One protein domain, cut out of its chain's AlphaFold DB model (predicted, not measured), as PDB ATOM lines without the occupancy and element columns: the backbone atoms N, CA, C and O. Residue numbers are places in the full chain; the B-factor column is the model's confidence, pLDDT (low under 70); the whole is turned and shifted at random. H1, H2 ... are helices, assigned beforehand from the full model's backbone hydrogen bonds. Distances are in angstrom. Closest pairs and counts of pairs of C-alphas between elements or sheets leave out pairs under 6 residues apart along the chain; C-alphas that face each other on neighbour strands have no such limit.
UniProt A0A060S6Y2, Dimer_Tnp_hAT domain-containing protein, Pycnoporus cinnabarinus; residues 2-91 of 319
ATOM      1  N   GLU A   2      57.555 -15.608   8.002       76.75
ATOM      2  CA  GLU A   2      57.204 -14.487   7.098       76.75
ATOM      3  C   GLU A   2      55.911 -14.731   6.309       76.75
ATOM      4  O   GLU A   2      55.059 -13.846   6.235       76.75
ATOM      5  N   LEU A   3      55.720 -15.952   5.795       77.50
ATOM      6  CA  LEU A   3      54.524 -16.305   5.031       77.50
ATOM      7  C   LEU A   3      53.237 -16.200   5.871       77.50
ATOM      8  O   LEU A   3      52.266 -15.599   5.428       77.50
ATOM      9  N   GLU A   4      53.245 -16.714   7.105       78.31
ATOM     10  CA  GLU A   4      52.087 -16.651   8.014       78.31
ATOM     11  C   GLU A   4      51.691 -15.197   8.310       78.31
ATOM     12  O   GLU A   4      50.510 -14.861   8.279       78.31
ATOM     13  N   ARG A   5      52.674 -14.305   8.513       82.12
ATOM     14  CA  ARG A   5      52.423 -12.864   8.684       82.12
ATOM     15  C   ARG A   5      51.772 -12.243   7.448       82.12
ATOM     16  O   ARG A   5      50.853 -11.441   7.599       82.12
ATOM     17  N   LEU A   6      52.209 -12.625   6.247       84.56
ATOM     18  CA  LEU A   6      51.619 -12.150   4.993       84.56
ATOM     19  C   LEU A   6      50.163 -12.609   4.854       84.56
ATOM     20  O   LEU A   6      49.300 -11.788   4.552       84.56
ATOM     21  N   PHE A   7      49.865 -13.880   5.130       82.12
ATOM     22  CA  PHE A   7      48.496 -14.407   5.093       82.12
ATOM     23  C   PHE A   7      47.583 -13.767   6.148       82.12
ATOM     24  O   PHE A   7      46.442 -13.431   5.841       82.12
ATOM     25  N   VAL A   8      48.086 -13.509   7.359       83.06
ATOM     26  CA  VAL A   8      47.357 -12.770   8.405       83.06
ATOM     27  C   VAL A   8      47.073 -11.327   7.979       83.06
ATOM     28  O   VAL A   8      45.949 -10.844   8.116       83.06
ATOM     29  N   GLN A   9      48.059 -10.631   7.410       83.75
ATOM     30  CA  GLN A   9      47.876  -9.270   6.902       83.75
ATOM     31  C   GLN A   9      46.893  -9.230   5.718       83.75
ATOM     32  O   GLN A   9      46.088  -8.302   5.605       83.75
ATOM     33  N   LEU A  10      46.922 -10.255   4.863       84.94
ATOM     34  CA  LEU A  10      45.996 -10.441   3.749       84.94
ATOM     35  C   LEU A  10      44.566 -10.712   4.246       84.94
ATOM     36  O   LEU A  10      43.629 -10.097   3.736       84.94
ATOM     37  N   TRP A  11      44.403 -11.536   5.289       85.25
ATOM     38  CA  TRP A  11      43.130 -11.773   5.978       85.25
ATOM     39  C   TRP A  11      42.552 -10.473   6.545       85.25
ATOM     40  O   TRP A  11      41.453 -10.074   6.154       85.25
ATOM     41  N   LYS A  12      43.324  -9.746   7.372       85.44
ATOM     42  CA  LYS A  12      42.914  -8.442   7.925       85.44
ATOM     43  C   LYS A  12      42.458  -7.474   6.831       85.44
ATOM     44  O   LYS A  12      41.394  -6.867   6.943       85.44
ATOM     45  N   ARG A  13      43.220  -7.373   5.733       84.38
ATOM     46  CA  ARG A  13      42.922  -6.466   4.612       84.38
ATOM     47  C   ARG A  13      41.674  -6.865   3.815       84.38
ATOM     48  O   ARG A  13      40.902  -5.984   3.445       84.38
ATOM     49  N   LEU A  14      41.475  -8.153   3.530       83.50
ATOM     50  CA  LEU A  14      40.343  -8.638   2.724       83.50
ATOM     51  C   LEU A  14      39.030  -8.690   3.510       83.50
ATOM     52  O   LEU A  14      37.970  -8.419   2.943       83.50
ATOM     53  N   PHE A  15      39.090  -9.020   4.801       82.94
ATOM     54  CA  PHE A  15      37.916  -9.136   5.670       82.94
ATOM     55  C   PHE A  15      37.634  -7.869   6.494       82.94
ATOM     56  O   PHE A  15      36.595  -7.808   7.139       82.94
ATOM     57  N   ARG A  16      38.495  -6.839   6.403       82.62
ATOM     58  CA  ARG A  16      38.420  -5.576   7.168       82.62
ATOM     59  C   ARG A  16      38.377  -5.811   8.681       82.62
ATOM     60  O   ARG A  16      37.564  -5.235   9.393       82.62
ATOM     61  N   VAL A  17      39.268  -6.685   9.142       78.75
ATOM     62  CA  VAL A  17      39.426  -7.051  10.552       78.75
ATOM     63  C   VAL A  17      40.565  -6.234  11.154       78.75
ATOM     64  O   VAL A  17      41.703  -6.315  10.687       78.75
ATOM     65  N   GLU A  18      40.258  -5.449  12.183       65.75
ATOM     66  CA  GLU A  18      41.219  -4.555  12.844       65.75
ATOM     67  C   GLU A  18      41.935  -5.249  14.021       65.75
ATOM     68  O   GLU A  18      43.145  -5.078  14.201       65.75
ATOM     69  N   SER A  19      41.224  -6.106  14.759       73.06
ATOM     70  CA  SER A  19      41.719  -6.802  15.954       73.06
ATOM     71  C   SER A  19      42.351  -8.163  15.640       73.06
ATOM     72  O   SER A  19      41.814  -8.951  14.865       73.06
ATOM     73  N   ASP A  20      43.464  -8.500  16.300       67.94
ATOM     74  CA  ASP A  20      44.078  -9.839  16.200       67.94
ATOM     75  C   ASP A  20      43.240 -10.958  16.855       67.94
ATOM     76  O   ASP A  20      43.488 -12.133  16.596       67.94
ATOM     77  N   SER A  21      42.228 -10.609  17.659       65.25
ATOM     78  CA  SER A  21      41.268 -11.547  18.264       65.25
ATOM     79  C   SER A  21      40.363 -12.250  17.255       65.25
ATOM     80  O   SER A  21      39.888 -13.349  17.532       65.25
ATOM     81  N   ASP A  22      40.122 -11.626  16.100       70.38
ATOM     82  CA  ASP A  22      39.093 -12.067  15.149       70.38
ATOM     83  C   ASP A  22      39.712 -12.838  13.963       70.38
ATOM     84  O   ASP A  22      39.045 -13.156  12.976       70.38
ATOM     85  N   ILE A  23      41.012 -13.142  14.050       76.62
ATOM     86  CA  ILE A  23      41.700 -14.074  13.157       76.62
ATOM     87  C   ILE A  23      41.401 -15.494  13.661       76.62
ATOM     88  O   ILE A  23      41.800 -15.828  14.780       76.62
ATOM     89  N   PRO A  24      40.754 -16.366  12.866       77.38
ATOM     90  CA  PRO A  24      40.530 -17.747  13.273       77.38
ATOM     91  C   PRO A  24      41.867 -18.450  13.528       77.38
ATOM     92  O   PRO A  24      42.726 -18.468  12.646       77.38
ATOM     93  N   LEU A  25      42.043 -19.080  14.695       77.31
ATOM     94  CA  LEU A  25      43.240 -19.894  14.963       77.31
ATOM     95  C   LEU A  25      43.352 -21.053  13.955       77.31
ATOM     96  O   LEU A  25      44.453 -21.402  13.527       77.31
ATOM     97  N   ASP A  26      42.204 -21.554  13.498       80.94
ATOM     98  CA  ASP A  26      42.061 -22.525  12.412       80.94
ATOM     99  C   ASP A  26      42.755 -22.086  11.111       80.94
ATOM    100  O   ASP A  26      43.219 -22.943  10.370       80.94
ATOM    101  N   LEU A  27      42.917 -20.780  10.843       81.56
ATOM    102  CA  LEU A  27      43.651 -20.299   9.666       81.56
ATOM    103  C   LEU A  27      45.122 -20.745   9.697       81.56
ATOM    104  O   LEU A  27      45.671 -21.096   8.657       81.56
ATOM    105  N   TYR A  28      45.767 -20.759  10.868       81.56
ATOM    106  CA  TYR A  28      47.160 -21.209  10.997       81.56
ATOM    107  C   TYR A  28      47.296 -22.722  10.807       81.56
ATOM    108  O   TYR A  28      48.260 -23.176  10.190       81.56
ATOM    109  N   VAL A  29      46.314 -23.487  11.295       82.94
ATOM    110  CA  VAL A  29      46.247 -24.940  11.101       82.94
ATOM    111  C   VAL A  29      46.015 -25.256   9.623       82.94
ATOM    112  O   VAL A  29      46.837 -25.945   9.027       82.94
ATOM    113  N   ASP A  30      44.992 -24.658   9.005       83.38
ATOM    114  CA  ASP A  30      44.680 -24.827   7.583       83.38
ATOM    115  C   ASP A  30      45.875 -24.439   6.687       83.38
ATOM    116  O   ASP A  30      46.175 -25.143   5.725       83.38
ATOM    117  N   MET A  31      46.591 -23.347   6.998       83.06
ATOM    118  CA  MET A  31      47.812 -22.958   6.275       83.06
ATOM    119  C   MET A  31      48.908 -24.021   6.393       83.06
ATOM    120  O   MET A  31      49.496 -24.408   5.383       83.06
ATOM    121  N   SER A  32      49.195 -24.495   7.609       82.31
ATOM    122  CA  SER A  32      50.197 -25.541   7.831       82.31
ATOM    123  C   SER A  32      49.828 -26.832   7.099       82.31
ATOM    124  O   SER A  32      50.684 -27.421   6.437       82.31
ATOM    125  N   ASP A  33      48.568 -27.251   7.175       84.31
ATOM    126  CA  ASP A  33      48.076 -28.463   6.523       84.31
ATOM    127  C   ASP A  33      48.122 -28.338   4.993       84.31
ATOM    128  O   ASP A  33      48.533 -29.281   4.319       84.31
ATOM    129  N   TYR A  34      47.818 -27.159   4.438       83.62
ATOM    130  CA  TYR A  34      47.954 -26.880   3.006       83.62
ATOM    131  C   TYR A  34      49.411 -26.944   2.531       83.62
ATOM    132  O   TYR A  34      49.718 -27.668   1.583       83.62
ATOM    133  N   PHE A  35      50.343 -26.253   3.202       83.12
ATOM    134  CA  PHE A  35      51.754 -26.247   2.786       83.12
ATOM    135  C   PHE A  35      52.439 -27.608   2.925       83.12
ATOM    136  O   PHE A  35      53.319 -27.929   2.127       83.12
ATOM    137  N   HIS A  36      52.036 -28.418   3.904       83.50
ATOM    138  CA  HIS A  36      52.568 -29.768   4.084       83.50
ATOM    139  C   HIS A  36      51.773 -30.848   3.332       83.50
ATOM    140  O   HIS A  36      52.144 -32.015   3.448       83.50
ATOM    141  N   LYS A  37      50.713 -30.479   2.591       78.81
ATOM    142  CA  LYS A  37      49.766 -31.390   1.917       78.81
ATOM    143  C   LYS A  37      49.253 -32.496   2.845       78.81
ATOM    144  O   LYS A  37      49.353 -33.679   2.542       78.81
ATOM    145  N   LYS A  38      48.753 -32.108   4.019       78.75
ATOM    146  CA  LYS A  38      48.256 -33.026   5.052       78.75
ATOM    147  C   LYS A  38      46.748 -32.919   5.219       78.75
ATOM    148  O   LYS A  38      46.160 -31.850   5.053       78.75
ATOM    149  N   GLY A  39      46.129 -34.040   5.586       78.38
ATOM    150  CA  GLY A  39      44.708 -34.103   5.904       78.38
ATOM    151  C   GLY A  39      43.847 -33.668   4.719       78.38
ATOM    152  O   GLY A  39      43.886 -34.269   3.651       78.38
ATOM    153  N   TRP A  40      43.074 -32.597   4.898       71.19
ATOM    154  CA  TRP A  40      42.107 -32.117   3.902       71.19
ATOM    155  C   TRP A  40      42.737 -31.648   2.582       71.19
ATOM    156  O   TRP A  40      42.053 -31.625   1.562       71.19
ATOM    157  N   PHE A  41      44.027 -31.297   2.590       76.38
ATOM    158  CA  PHE A  41      44.753 -30.801   1.418       76.38
ATOM    159  C   PHE A  41      45.700 -31.837   0.796       76.38
ATOM    160  O   PHE A  41      46.403 -31.516  -0.154       76.38
ATOM    161  N   GLU A  42      45.724 -33.073   1.298       79.62
ATOM    162  CA  GLU A  42      46.570 -34.149   0.762       79.62
ATOM    163  C   GLU A  42      46.172 -34.516  -0.676       79.62
ATOM    164  O   GLU A  42      47.004 -34.518  -1.579       79.62
ATOM    165  N   ASN A  43      44.869 -34.690  -0.915       79.81
ATOM    166  CA  ASN A  43      44.314 -35.071  -2.218       79.81
ATOM    167  C   ASN A  43      43.881 -33.865  -3.079       79.81
ATOM    168  O   ASN A  43      43.128 -34.042  -4.039       79.81
ATOM    169  N   ILE A  44      44.291 -32.631  -2.741       82.06
ATOM    170  CA  ILE A  44      43.843 -31.440  -3.489       82.06
ATOM    171  C   ILE A  44      44.374 -31.444  -4.923       82.06
ATOM    172  O   ILE A  44      43.620 -31.150  -5.847       82.06
ATOM    173  N   ASP A  45      45.635 -31.833  -5.117       82.81
ATOM    174  CA  ASP A  45      46.252 -31.888  -6.443       82.81
ATOM    175  C   ASP A  45      45.564 -32.942  -7.317       82.81
ATOM    176  O   ASP A  45      45.213 -32.658  -8.459       82.81
ATOM    177  N   ASP A  46      45.284 -34.126  -6.770       83.94
ATOM    178  CA  ASP A  46      44.578 -35.197  -7.481       83.94
ATOM    179  C   ASP A  46      43.134 -34.805  -7.821       83.94
ATOM    180  O   ASP A  46      42.650 -35.101  -8.917       83.94
ATOM    181  N   TYR A  47      42.452 -34.077  -6.932       82.94
ATOM    182  CA  TYR A  47      41.120 -33.532  -7.196       82.94
ATOM    183  C   TYR A  47      41.140 -32.468  -8.304       82.94
ATOM    184  O   TYR A  47      40.325 -32.530  -9.230       82.94
ATOM    185  N   VAL A  48      42.097 -31.533  -8.254       85.69
ATOM    186  CA  VAL A  48      42.330 -30.513  -9.292       85.69
ATOM    187  C   VAL A  48      42.639 -31.178 -10.632       85.69
ATOM    188  O   VAL A  48      41.992 -30.857 -11.629       85.69
ATOM    189  N   ASN A  49      43.563 -32.140 -10.656       87.00
ATOM    190  CA  ASN A  49      43.945 -32.885 -11.852       87.00
ATOM    191  C   ASN A  49      42.744 -33.639 -12.435       87.00
ATOM    192  O   ASN A  49      42.451 -33.485 -13.616       87.00
ATOM    193  N   THR A  50      41.975 -34.355 -11.609       86.19
ATOM    194  CA  THR A  50      40.768 -35.082 -12.048       86.19
ATOM    195  C   THR A  50      39.703 -34.141 -12.625       86.19
ATOM    196  O   THR A  50      39.095 -34.440 -13.655       86.19
ATOM    197  N   LYS A  51      39.471 -32.979 -11.994       84.25
ATOM    198  CA  LYS A  51      38.560 -31.938 -12.504       84.25
ATOM    199  C   LYS A  51      39.047 -31.369 -13.840       84.25
ATOM    200  O   LYS A  51      38.242 -31.218 -14.756       84.25
ATOM    201  N   LEU A  52      40.344 -31.095 -13.962       86.12
ATOM    202  CA  LEU A  52      40.967 -30.523 -15.156       86.12
ATOM    203  C   LEU A  52      40.986 -31.525 -16.324       86.12
ATOM    204  O   LEU A  52      40.665 -31.160 -17.452       86.12
ATOM    205  N   GLU A  53      41.265 -32.802 -16.061       87.31
ATOM    206  CA  GLU A  53      41.194 -33.897 -17.036       87.31
ATOM    207  C   GLU A  53      39.759 -34.104 -17.546       87.31
ATOM    208  O   GLU A  53      39.517 -34.178 -18.750       87.31
ATOM    209  N   ARG A  54      38.773 -34.096 -16.638       86.25
ATOM    210  CA  ARG A  54      37.347 -34.160 -16.992       86.25
ATOM    211  C   ARG A  54      36.904 -32.964 -17.838       86.25
ATOM    212  O   ARG A  54      36.111 -33.129 -18.761       86.25
ATOM    213  N   ALA A  55      37.414 -31.777 -17.535       85.12
ATOM    214  CA  ALA A  55      37.125 -30.560 -18.279       85.12
ATOM    215  C   ALA A  55      37.753 -30.564 -19.682       85.12
ATOM    216  O   ALA A  55      37.073 -30.197 -20.639       85.12
ATOM    217  N   ARG A  56      38.985 -31.082 -19.833       87.12
ATOM    218  CA  ARG A  56      39.600 -31.375 -21.143       87.12
ATOM    219  C   ARG A  56      38.749 -32.358 -21.953       87.12
ATOM    220  O   ARG A  56      38.427 -32.075 -23.098       87.12
ATOM    221  N   MET A  57      38.338 -33.474 -21.344       86.25
ATOM    222  CA  MET A  57      37.504 -34.502 -21.987       86.25
ATOM    223  C   MET A  57      36.148 -33.971 -22.477       86.25
ATOM    224  O   MET A  57      35.627 -34.454 -23.478       86.25
ATOM    225  N   LEU A  58      35.565 -32.995 -21.773       85.69
ATOM    226  CA  LEU A  58      34.260 -32.411 -22.103       85.69
ATOM    227  C   LEU A  58      34.348 -31.082 -22.876       85.69
ATOM    228  O   LEU A  58      33.310 -30.552 -23.260       85.69
ATOM    229  N   ASN A  59      35.550 -30.538 -23.099       80.38
ATOM    230  CA  ASN A  59      35.791 -29.180 -23.617       80.38
ATOM    231  C   ASN A  59      35.026 -28.072 -22.854       80.38
ATOM    232  O   ASN A  59      34.535 -27.112 -23.445       80.38
ATOM    233  N   ILE A  60      34.932 -28.197 -21.527       85.38
ATOM    234  CA  ILE A  60      34.272 -27.223 -20.640       85.38
ATOM    235  C   ILE A  60      35.350 -26.400 -19.910       85.38
ATOM    236  O   ILE A  60      36.327 -26.984 -19.443       85.38
ATOM    237  N   PRO A  61      35.216 -25.067 -19.763       78.75
ATOM    238  CA  PRO A  61      36.132 -24.281 -18.937       78.75
ATOM    239  C   PRO A  61      36.000 -24.645 -17.448       78.75
ATOM    240  O   PRO A  61      34.896 -24.723 -16.916       78.75
ATOM    241  N   VAL A  62      37.127 -24.830 -16.755       81.62
ATOM    242  CA  VAL A  62      37.147 -25.045 -15.296       81.62
ATOM    243  C   VAL A  62      36.998 -23.706 -14.578       81.62
ATOM    244  O   VAL A  62      37.866 -22.844 -14.721       81.62
ATOM    245  N   ASP A  63      35.962 -23.549 -13.754       82.62
ATOM    246  CA  ASP A  63      35.921 -22.470 -12.764       82.62
ATOM    247  C   ASP A  63      36.784 -22.860 -11.543       82.62
ATOM    248  O   ASP A  63      36.498 -23.866 -10.883       82.62
ATOM    249  N   PRO A  64      37.847 -22.104 -11.203       82.00
ATOM    250  CA  PRO A  64      38.639 -22.377 -10.008       82.00
ATOM    251  C   PRO A  64      37.848 -22.205  -8.700       82.00
ATOM    252  O   PRO A  64      38.246 -22.789  -7.694       82.00
ATOM    253  N   LEU A  65      36.739 -21.454  -8.674       82.75
ATOM    254  CA  LEU A  65      35.892 -21.317  -7.482       82.75
ATOM    255  C   LEU A  65      35.169 -22.628  -7.139       82.75
ATOM    256  O   LEU A  65      35.129 -22.995  -5.964       82.75
ATOM    257  N   GLU A  66      34.694 -23.380  -8.141       81.06
ATOM    258  CA  GLU A  66      34.082 -24.704  -7.933       81.06
ATOM    259  C   GLU A  66      35.026 -25.687  -7.233       81.06
ATOM    260  O   GLU A  66      34.573 -26.563  -6.497       81.06
ATOM    261  N   ILE A  67      36.334 -25.571  -7.476       82.94
ATOM    262  CA  ILE A  67      37.337 -26.441  -6.856       82.94
ATOM    263  C   ILE A  67      37.357 -26.202  -5.342       82.94
ATOM    264  O   ILE A  67      37.292 -27.154  -4.568       82.94
ATOM    265  N   TRP A  68      37.387 -24.936  -4.916       81.31
ATOM    266  CA  TRP A  68      37.374 -24.566  -3.497       81.31
ATOM    267  C   TRP A  68      36.023 -24.831  -2.825       81.31
ATOM    268  O   TRP A  68      35.999 -25.194  -1.649       81.31
ATOM    269  N   ASP A  69      34.916 -24.718  -3.562       78.06
ATOM    270  CA  ASP A  69      33.590 -25.097  -3.064       78.06
ATOM    271  C   ASP A  69      33.446 -26.623  -2.917       78.06
ATOM    272  O   ASP A  69      32.895 -27.084  -1.921       78.06
ATOM    273  N   GLY A  70      34.036 -27.421  -3.815       71.81
ATOM    274  CA  GLY A  70      34.073 -28.888  -3.713       71.81
ATOM    275  C   GLY A  70      34.894 -29.438  -2.537       71.81
ATOM    276  O   GLY A  70      34.677 -30.574  -2.120       71.81
ATOM    277  N   ILE A  71      35.807 -28.633  -1.982       72.56
ATOM    278  CA  ILE A  71      36.612 -28.951  -0.787       72.56
ATOM    279  C   ILE A  71      35.893 -28.496   0.505       72.56
ATOM    280  O   ILE A  71      36.218 -28.947   1.606       72.56
ATOM    281  N   SER A  72      34.883 -27.626   0.396       65.12
ATOM    282  CA  SER A  72      34.111 -27.122   1.535       65.12
ATOM    283  C   SER A  72      33.017 -28.110   1.955       65.12
ATOM    284  O   SER A  72      32.016 -28.295   1.266       65.12
ATOM    285  N   ILE A  73      33.162 -28.712   3.136       58.91
ATOM    286  CA  ILE A  73      32.202 -29.695   3.658       58.91
ATOM    287  C   ILE A  73      30.945 -28.995   4.190       58.91
ATOM    288  O   ILE A  73      31.023 -28.078   5.010       58.91
ATOM    289  N   VAL A  74      29.778 -29.498   3.772       57.72
ATOM    290  CA  VAL A  74      28.434 -28.973   4.096       57.72
ATOM    291  C   VAL A  74      28.189 -28.804   5.607       57.72
ATOM    292  O   VAL A  74      27.474 -27.895   6.013       57.72
ATOM    293  N   ASP A  75      28.811 -29.641   6.439       54.84
ATOM    294  CA  ASP A  75      28.482 -29.815   7.863       54.84
ATOM    295  C   ASP A  75      29.337 -28.977   8.847       54.84
ATOM    296  O   ASP A  75      29.129 -29.022  10.057       54.84
ATOM    297  N   ARG A  76      30.326 -28.204   8.364       59.50
ATOM    298  CA  ARG A  76      31.153 -27.313   9.221       59.50
ATOM    299  C   ARG A  76      31.371 -25.890   8.697       59.50
ATOM    300  O   ARG A  76      32.059 -25.109   9.349       59.50
ATOM    301  N   GLY A  77      30.761 -25.536   7.568       64.25
ATOM    302  CA  GLY A  77      30.956 -24.232   6.935       64.25
ATOM    303  C   GLY A  77      32.331 -24.079   6.262       64.25
ATOM    304  O   GLY A  77      33.187 -24.964   6.356       64.25
ATOM    305  N   PRO A  78      32.548 -22.968   5.537       68.69
ATOM    306  CA  PRO A  78      33.757 -22.780   4.751       68.69
ATOM    307  C   PRO A  78      34.964 -22.519   5.656       68.69
ATOM    308  O   PRO A  78      34.978 -21.587   6.459       68.69
ATOM    309  N   ARG A  79      36.007 -23.337   5.489       78.19
ATOM    310  CA  ARG A  79      37.295 -23.198   6.183       78.19
ATOM    311  C   ARG A  79      37.929 -21.823   5.927       78.19
ATOM    312  O   ARG A  79      37.858 -21.360   4.785       78.19
ATOM    313  N   PRO A  80      38.600 -21.188   6.911       82.88
ATOM    314  CA  PRO A  80      39.286 -19.911   6.721       82.88
ATOM    315  C   PRO A  80      40.160 -19.856   5.461       82.88
ATOM    316  O   PRO A  80      40.035 -18.915   4.676       82.88
ATOM    317  N   LEU A  81      40.973 -20.882   5.182       84.31
ATOM    318  CA  LEU A  81      41.806 -20.867   3.973       84.31
ATOM    319  C   LEU A  81      40.977 -20.911   2.673       84.31
ATOM    320  O   LEU A  81      41.288 -20.190   1.726       84.31
ATOM    321  N   ALA A  82      39.881 -21.675   2.643       82.94
ATOM    322  CA  ALA A  82      38.966 -21.718   1.499       82.94
ATOM    323  C   ALA A  82      38.205 -20.390   1.322       82.94
ATOM    324  O   ALA A  82      38.062 -19.905   0.200       82.94
ATOM    325  N   MET A  83      37.773 -19.743   2.415       85.81
ATOM    326  CA  MET A  83      37.186 -18.395   2.372       85.81
ATOM    327  C   MET A  83      38.165 -17.372   1.789       85.81
ATOM    328  O   MET A  83      37.774 -16.532   0.977       85.81
ATOM    329  N   LEU A  84      39.436 -17.445   2.191       86.00
ATOM    330  CA  LEU A  84      40.492 -16.572   1.696       86.00
ATOM    331  C   LEU A  84      40.753 -16.806   0.201       86.00
ATOM    332  O   LEU A  84      40.760 -15.843  -0.567       86.00
ATOM    333  N   ALA A  85      40.893 -18.066  -0.220       86.56
ATOM    334  CA  ALA A  85      41.108 -18.441  -1.615       86.56
ATOM    335  C   ALA A  85      39.954 -17.982  -2.522       86.56
ATOM    336  O   ALA A  85      40.198 -17.281  -3.504       86.56
ATOM    337  N   ARG A  86      38.697 -18.270  -2.149       85.56
ATOM    338  CA  ARG A  86      37.504 -17.791  -2.873       85.56
ATOM    339  C   ARG A  86      37.496 -16.271  -2.997       85.56
ATOM    340  O   ARG A  86      37.238 -15.743  -4.075       85.56
ATOM    341  N   ARG A  87      37.819 -15.551  -1.916       86.25
ATOM    342  CA  ARG A  87      37.804 -14.084  -1.925       86.25
ATOM    343  C   ARG A  87      38.906 -13.498  -2.806       86.25
ATOM    344  O   ARG A  87      38.627 -12.541  -3.519       86.25
ATOM    345  N   ILE A  88      40.103 -14.088  -2.827       87.44
ATOM    346  CA  ILE A  88      41.192 -13.698  -3.742       87.44
ATOM    347  C   ILE A  88      40.802 -13.973  -5.200       87.44
ATOM    348  O   ILE A  88      40.924 -13.081  -6.033       87.44
ATOM    349  N   LEU A  89      40.281 -15.166  -5.500       84.75
ATOM    350  CA  LEU A  89      39.869 -15.557  -6.854       84.75
ATOM    351  C   LEU A  89      38.670 -14.745  -7.375       84.75
ATOM    352  O   LEU A  89      38.556 -14.538  -8.578       84.75
ATOM    353  N   SER A  90      37.820 -14.222  -6.484       84.69
ATOM    354  CA  SER A  90      36.738 -13.296  -6.850       84.69
ATOM    355  C   SER A  90      37.209 -11.876  -7.205       84.69
ATOM    356  O   SER A  90      36.418 -11.080  -7.712       84.69
ATOM    357  N   VAL A  91      38.478 -11.519  -6.951       83.38
ATOM    358  CA  VAL A  91      39.014 -10.207  -7.342       83.38
ATOM    359  C   VAL A  91      39.327 -10.209  -8.836       83.38
ATOM    360  O   VAL A  91      40.321 -10.776  -9.283       83.38
TER     361      VAL A  91
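Overview. This is residues 2 to 91 of the 319 residues of the protein "Dimer_Tnp_hAT domain-containing protein" of Pycnoporus cinnabarinus (UniProt A0A060S6Y2). From the first residue on, H1, H2 and H3 follow one another in an open arc, and the helical hairpin of H4 and H5 sits in its hollow. Contacts between arc and hairpin are few, H2 alone of the arc touching H5 while H1 and H3 only come near the hairpin, and H3 reaches out to one end of the long axis. The printed part has 90 residues with five named helices, H1 to H5 in chain order, and no named strand; its class is all helix. It is only just compact, close to loose, with a radius of gyration of the C-alphas of 14.5 A, and elongated, spanning 47 by 30 by 27 A.

Along the chain. H1, residues 2 to 15, begins at C-alpha 2 (57.204, -14.487, 7.098) and is 20.1 A long. H2 is residues 25 to 35, 16.2 A. H3, residues 44 to 58, is the longest helix, 21.0 A, ending at C-alpha 58 (34.260, -32.411, -22.103). H4 is residues 64 to 71. H5, residues 80 to 89, ends at C-alpha 89 (39.869, -15.557, -6.854).

Arrangement. H1 is close to H2 but not clearly touching, the closest C-alphas being those of Glu 4 and Tyr 28, 7.3 A apart. H1 is likewise close to H5 but not clearly touching, at Trp 11 and Leu 84, whose C-alphas are 7.0 A apart. H2 touches H5, closest at the C-alphas of Leu 27 and Pro 80, 5.3 A. H2 and H3 are apart. H3 is close to H4 but not clearly touching, closest at the C-alphas of Val 48 and Ile 67, 6.9 A, at a steep tilt of 54 degrees. H4 and H5 touch as a helical hairpin, opposite ways at a shallow tilt of 15 degrees, closest at the C-alphas of Trp 68 and Ala 82, 6.0 A. Every O i to N i+4 pair is within hydrogen-bond range in H1, H3 and H5, against 6 of 7 in H2 and 3 of 4 in H4.

Size, cuts and confidence. The C-alphas farthest apart, those of Ser 19 and Met 57, are 47.2 A apart. The printed part has no cut. The link from H3 to H4 is tight and the other three are short. The mean pLDDT of the printed part is 79.9, with residue 18, residues 20 to 21 and residues 72 to 78 under 70.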